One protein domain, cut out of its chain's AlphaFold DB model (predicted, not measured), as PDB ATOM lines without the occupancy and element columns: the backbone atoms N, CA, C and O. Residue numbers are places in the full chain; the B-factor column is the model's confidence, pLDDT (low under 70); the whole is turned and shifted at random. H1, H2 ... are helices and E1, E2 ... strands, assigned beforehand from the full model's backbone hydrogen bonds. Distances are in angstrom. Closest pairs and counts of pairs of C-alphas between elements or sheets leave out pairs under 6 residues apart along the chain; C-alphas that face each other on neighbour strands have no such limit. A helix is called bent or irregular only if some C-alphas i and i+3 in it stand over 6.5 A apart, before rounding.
ATOM      1  N   SER A  59       9.730 -35.814 -28.212       54.88
ATOM      2  CA  SER A  59       9.547 -34.545 -27.504       54.88
ATOM      3  C   SER A  59       8.235 -34.563 -26.726       54.88
ATOM      4  O   SER A  59       7.204 -34.970 -27.267       54.88
ATOM      5  N   ILE A  60       8.246 -34.082 -25.483       56.69
ATOM      6  CA  ILE A  60       7.027 -33.968 -24.679       56.69
ATOM      7  C   ILE A  60       6.392 -32.598 -24.892       56.69
ATOM      8  O   ILE A  60       6.980 -31.565 -24.573       56.69
ATOM      9  N   MET A  61       5.164 -32.610 -25.406       63.19
ATOM     10  CA  MET A  61       4.319 -31.430 -25.528       63.19
ATOM     11  C   MET A  61       3.329 -31.385 -24.361       63.19
ATOM     12  O   MET A  61       2.570 -32.327 -24.132       63.19
ATOM     13  N   LEU A  62       3.336 -30.279 -23.629       63.09
ATOM     14  CA  LEU A  62       2.400 -29.976 -22.555       63.09
ATOM     15  C   LEU A  62       1.315 -29.059 -23.114       63.09
ATOM     16  O   LEU A  62       1.586 -27.944 -23.558       63.09
ATOM     17  N   VAL A  63       0.075 -29.535 -23.091       62.59
ATOM     18  CA  VAL A  63      -1.089 -28.765 -23.535       62.59
ATOM     19  C   VAL A  63      -1.842 -28.293 -22.302       62.59
ATOM     20  O   VAL A  63      -2.238 -29.107 -21.467       62.59
ATOM     21  N   ASN A  64      -2.033 -26.982 -22.170       59.06
ATOM     22  CA  ASN A  64      -2.841 -26.440 -21.087       59.06
ATOM     23  C   ASN A  64      -4.335 -26.691 -21.398       59.06
ATOM     24  O   ASN A  64      -4.818 -26.231 -22.430       59.06
ATOM     25  N   PRO A  65      -5.082 -27.406 -20.534       50.56
ATOM     26  CA  PRO A  65      -6.483 -27.749 -20.792       50.56
ATOM     27  C   PRO A  65      -7.451 -26.562 -20.650       50.56
ATOM     28  O   PRO A  65      -8.645 -26.714 -20.910       50.56
ATOM     29  N   ALA A  66      -6.982 -25.392 -20.205       49.78
ATOM     30  CA  ALA A  66      -7.806 -24.193 -20.119       49.78
ATOM     31  C   ALA A  66      -8.107 -23.608 -21.517       49.78
ATOM     32  O   ALA A  66      -7.229 -23.607 -22.382       49.78
ATOM     33  N   PRO A  67      -9.310 -23.052 -21.756       41.81
ATOM     34  CA  PRO A  67      -9.605 -22.352 -23.002       41.81
ATOM     35  C   PRO A  67      -8.654 -21.157 -23.174       41.81
ATOM     36  O   PRO A  67      -8.592 -20.278 -22.317       41.81
ATOM     37  N   GLY A  68      -7.883 -21.157 -24.267       57.91
ATOM     38  CA  GLY A  68      -6.815 -20.180 -24.533       57.91
ATOM     39  C   GLY A  68      -5.427 -20.586 -24.023       57.91
ATOM     40  O   GLY A  68      -4.460 -19.856 -24.229       57.91
ATOM     41  N   GLY A  69      -5.301 -21.750 -23.382       57.38
ATOM     42  CA  GLY A  69      -4.027 -22.326 -22.982       57.38
ATOM     43  C   GLY A  69      -3.254 -22.858 -24.189       57.38
ATOM     44  O   GLY A  69      -3.625 -23.873 -24.770       57.38
ATOM     45  N   GLY A  70      -2.179 -22.172 -24.577       68.50
ATOM     46  CA  GLY A  70      -1.290 -22.633 -25.645       68.50
ATOM     47  C   GLY A  70      -0.586 -23.952 -25.306       68.50
ATOM     48  O   GLY A  70      -0.454 -24.328 -24.138       68.50
ATOM     49  N   ALA A  71      -0.120 -24.651 -26.340       74.81
ATOM     50  CA  ALA A  71       0.763 -25.800 -26.188       74.81
ATOM     51  C   ALA A  71       2.223 -25.336 -26.061       74.81
ATOM     52  O   ALA A  71       2.659 -24.432 -26.783       74.81
ATOM     53  N   VAL A  72       2.976 -25.968 -25.160       77.88
ATOM     54  CA  VAL A  72       4.404 -25.708 -24.930       77.88
ATOM     55  C   VAL A  72       5.200 -27.011 -24.963       77.88
ATOM     56  O   VAL A  72       4.677 -28.078 -24.648       77.88
ATOM     57  N   VAL A  73       6.472 -26.935 -25.326       76.56
ATOM     58  CA  VAL A  73       7.434 -28.040 -25.310       76.56
ATOM     59  C   VAL A  73       8.492 -27.723 -24.264       76.56
ATOM     60  O   VAL A  73       8.978 -26.595 -24.190       76.56
ATOM     61  N   LEU A  74       8.851 -28.706 -23.444       80.06
ATOM     62  CA  LEU A  74       9.958 -28.552 -22.506       80.06
ATOM     63  C   LEU A  74      11.288 -28.783 -23.240       80.06
ATOM     64  O   LEU A  74      11.485 -29.832 -23.861       80.06
ATOM     65  N   MET A  75      12.198 -27.811 -23.174       80.25
ATOM     66  CA  MET A  75      13.493 -27.852 -23.862       80.25
ATOM     67  C   MET A  75      14.635 -27.411 -22.935       80.25
ATOM     68  O   MET A  75      14.447 -26.557 -22.072       80.25
ATOM     69  N   HIS A  76      15.832 -27.962 -23.135       80.94
ATOM     70  CA  HIS A  76      17.084 -27.422 -22.608       80.94
ATOM     71  C   HIS A  76      17.523 -26.235 -23.460       80.94
ATOM     72  O   HIS A  76      17.604 -26.350 -24.685       80.94
ATOM     73  N   ASN A  77      17.837 -25.112 -22.825       89.62
ATOM     74  CA  ASN A  77      18.473 -23.983 -23.497       89.62
ATOM     75  C   ASN A  77      19.996 -24.217 -23.667       89.62
ATOM     76  O   ASN A  77      20.537 -25.183 -23.119       89.62
ATOM     77  N   PRO A  78      20.728 -23.332 -24.371       86.44
ATOM     78  CA  PRO A  78      22.180 -23.463 -24.550       86.44
ATOM     79  C   PRO A  78      22.988 -23.442 -23.243       86.44
ATOM     80  O   PRO A  78      24.108 -23.941 -23.197       86.44
ATOM     81  N   SER A  79      22.414 -22.891 -22.172       90.25
ATOM     82  CA  SER A  79      22.976 -22.895 -20.815       90.25
ATOM     83  C   SER A  79      22.608 -24.156 -20.017       90.25
ATOM     84  O   SER A  79      22.885 -24.227 -18.821       90.25
ATOM     85  N   ASN A  80      21.977 -25.140 -20.664       81.50
ATOM     86  CA  ASN A  80      21.503 -26.404 -20.106       81.50
ATOM     87  C   ASN A  80      20.392 -26.295 -19.039       81.50
ATOM     88  O   ASN A  80      20.139 -27.254 -18.309       81.50
ATOM     89  N   SER A  81      19.690 -25.163 -18.939       80.50
ATOM     90  CA  SER A  81      18.517 -25.035 -18.065       80.50
ATOM     91  C   SER A  81      17.221 -25.396 -18.791       80.50
ATOM     92  O   SER A  81      17.110 -25.205 -20.002       80.50
ATOM     93  N   LEU A  82      16.229 -25.873 -18.038       79.75
ATOM     94  CA  LEU A  82      14.911 -26.247 -18.552       79.75
ATOM     95  C   LEU A  82      14.022 -25.017 -18.774       79.75
ATOM     96  O   LEU A  82      13.827 -24.217 -17.859       79.75
ATOM     97  N   GLU A  83      13.451 -24.898 -19.970       79.81
ATOM     98  CA  GLU A  83      12.571 -23.799 -20.372       79.81
ATOM     99  C   GLU A  83      11.334 -24.328 -21.116       79.81
ATOM    100  O   GLU A  83      11.417 -25.269 -21.910       79.81
ATOM    101  N   TYR A  84      10.168 -23.727 -20.851       82.50
ATOM    102  CA  TYR A  84       8.935 -24.006 -21.589       82.50
ATOM    103  C   TYR A  84       8.881 -23.134 -22.842       82.50
ATOM    104  O   TYR A  84       8.719 -21.918 -22.744       82.50
ATOM    105  N   VAL A  85       8.974 -23.756 -24.014       79.38
ATOM    106  CA  VAL A  85       8.954 -23.067 -25.308       79.38
ATOM    107  C   VAL A  85       7.575 -23.230 -25.953       79.38
ATOM    108  O   VAL A  85       7.108 -24.361 -26.087       79.38
ATOM    109  N   PRO A  86       6.886 -22.152 -26.366       82.69
ATOM    110  CA  PRO A  86       5.642 -22.262 -27.124       82.69
ATOM    111  C   PRO A  86       5.834 -23.077 -28.404       82.69
ATOM    112  O   PRO A  86       6.831 -22.907 -29.102       82.69
ATOM    113  N   VAL A  87       4.859 -23.920 -28.764       79.75
ATOM    114  CA  VAL A  87       4.982 -24.785 -29.955       79.75
ATOM    115  C   VAL A  87       5.276 -23.979 -31.228       79.75
ATOM    116  O   VAL A  87       6.084 -24.415 -32.048       79.75
ATOM    117  N   GLY A  88       4.694 -22.780 -31.357       79.62
ATOM    118  CA  GLY A  88       4.942 -21.868 -32.480       79.62
ATOM    119  C   GLY A  88       6.403 -21.420 -32.623       79.62
ATOM    120  O   GLY A  88       6.860 -21.224 -33.746       79.62
ATOM    121  N   ASP A  89       7.149 -21.361 -31.519       84.19
ATOM    122  CA  ASP A  89       8.522 -20.842 -31.470       84.19
ATOM    123  C   ASP A  89       9.579 -21.962 -31.441       84.19
ATOM    124  O   ASP A  89      10.784 -21.701 -31.473       84.19
ATOM    125  N   THR A  90       9.154 -23.230 -31.409       78.19
ATOM    126  CA  THR A  90      10.049 -24.398 -31.278       78.19
ATOM    127  C   THR A  90      11.114 -24.441 -32.372       78.19
ATOM    128  O   THR A  90      12.262 -24.802 -32.120       78.19
ATOM    129  N   ARG A  91      10.760 -24.048 -33.603       81.50
ATOM    130  CA  ARG A  91      11.696 -24.036 -34.736       81.50
ATOM    131  C   ARG A  91      12.825 -23.025 -34.528       81.50
ATOM    132  O   ARG A  91      13.983 -23.340 -34.806       81.50
ATOM    133  N   ASP A  92      12.497 -21.851 -34.002       85.62
ATOM    134  CA  ASP A  92      13.470 -20.800 -33.711       85.62
ATOM    135  C   ASP A  92      14.318 -21.156 -32.487       85.62
ATOM    136  O   ASP A  92      15.518 -20.882 -32.461       85.62
ATOM    137  N   ALA A  93      13.725 -21.819 -31.491       83.31
ATOM    138  CA  ALA A  93      14.451 -22.343 -30.339       83.31
ATOM    139  C   ALA A  93      15.485 -23.403 -30.757       83.31
ATOM    140  O   ALA A  93      16.654 -23.305 -30.379       83.31
ATOM    141  N   LEU A  94      15.105 -24.363 -31.609       84.06
ATOM    142  CA  LEU A  94      16.037 -25.355 -32.165       84.06
ATOM    143  C   LEU A  94      17.186 -24.686 -32.935       84.06
ATOM    144  O   LEU A  94      18.341 -25.078 -32.785       84.06
ATOM    145  N   ALA A  95      16.894 -23.637 -33.712       87.88
ATOM    146  CA  ALA A  95      17.920 -22.873 -34.426       87.88
ATOM    147  C   ALA A  95      18.891 -22.135 -33.482       87.88
ATOM    148  O   ALA A  95      20.060 -21.956 -33.823       87.88
ATOM    149  N   LYS A  96      18.436 -21.749 -32.283       89.62
ATOM    150  CA  LYS A  96      19.258 -21.142 -31.219       89.62
ATOM    151  C   LYS A  96      20.046 -22.168 -30.393       89.62
ATOM    152  O   LYS A  96      20.742 -21.773 -29.461       89.62
ATOM    153  N   GLY A  97      19.951 -23.457 -30.719       83.19
ATOM    154  CA  GLY A  97      20.662 -24.530 -30.021       83.19
ATOM    155  C   GLY A  97      19.907 -25.117 -28.829       83.19
ATOM    156  O   GLY A  97      20.525 -25.775 -27.996       83.19
ATOM    157  N   TYR A  98      18.595 -24.891 -28.730       85.38
ATOM    158  CA  TYR A  98      17.777 -25.589 -27.744       85.38
ATOM    159  C   TYR A  98      17.641 -27.067 -28.117       85.38
ATOM    160  O   TYR A  98      17.594 -27.422 -29.297       85.38
ATOM    161  N   VAL A  99      17.515 -27.931 -27.112       82.44
ATOM    162  CA  VAL A  99      17.354 -29.380 -27.290       82.44
ATOM    163  C   VAL A  99      16.096 -29.832 -26.562       82.44
ATOM    164  O   VAL A  99      15.907 -29.511 -25.395       82.44
ATOM    165  N   ALA A 100      15.208 -30.562 -27.237       74.75
ATOM    166  CA  ALA A 100      14.016 -31.102 -26.589       74.75
ATOM    167  C   ALA A 100      14.406 -32.096 -25.485       74.75
ATOM    168  O   ALA A 100      15.279 -32.941 -25.693       74.75
ATOM    169  N   VAL A 101      13.743 -32.000 -24.331       71.25
ATOM    170  CA  VAL A 101      13.960 -32.940 -23.224       71.25
ATOM    171  C   VAL A 101      13.489 -34.329 -23.637       71.25
ATOM    172  O   VAL A 101      12.375 -34.483 -24.154       71.25
ATOM    173  N   ARG A 102      14.319 -35.345 -23.392       68.06
ATOM    174  CA  ARG A 102      13.994 -36.738 -23.709       68.06
ATOM    175  C   ARG A 102      13.205 -37.373 -22.570       68.06
ATOM    176  O   ARG A 102      13.390 -37.047 -21.402       68.06
TER     177      ARG A 102
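This is residues 59 to 102 of the 188 residues of an uncharacterized protein of Acidobacterium sp. 4Y35 (UniProt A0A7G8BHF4). A small sheet of three antiparallel strands, E1, E2 and E3, has a single irregular helix, H1, over one face, and the outline of the whole is elongated. The strands fold back on each other as two hairpins, whose turns lie toward the two ends of the long axis, and after H1 the printed part returns to pair briefly beside E2. The printed part has 44 residues, with three named strands and then one named helix, E1 E2 E3 H1; the sheet order is E1 - E2 - E3 and the class is mixed. The whole is compact, with a radius of gyration of the C-alphas of 10.5 A, and spans 32 by 18 by 15 A.

E1, residues 61 to 63, and E2, residues 71 to 76, form an antiparallel hairpin at 145 degrees, with N 62 and O 72 2.8 A apart, within hydrogen-bond range. E2 and E3, residues 82 to 86, form another at 147 degrees, with N 73 and O 85 at 2.8 A. The three strands make a meander, each the antiparallel neighbour of the one before. H1, residues 87 to 95, is on the sheet at a height of 7.1 A, over E3 and slantwise to the strands, at 33 degrees to E3 on the local plane. The closest C-alphas of E2 and H1 are those of Val 72 and Val 87, 5.1 A apart. In H1, 3 of 5 O i to N i+4 pairs and 4 of 6 O i to N i+3 pairs are within hydrogen-bond range. Residues 99 to 100 pair antiparallel with residues 75 to 76 of E2.

E1 begins at C-alpha 61 (4.319, -31.430, -25.528) and is 6.3 A long. E2 measures 16.8 A and E3 13.2 A from first to last C-alpha. H1 measures 13.8 A, ends at C-alpha 95 (17.920, -22.873, -34.426), and is irregular: C-alphas 88 and 91 are 7.4 A apart.

The two C-alphas farthest apart, those of Pro 67 and Ser 79, are 32.7 A apart. The printed part has no cut and no long link. Mean pLDDT of the printed part is 74.7; residues 59 to 70 and residue 102 are under 70.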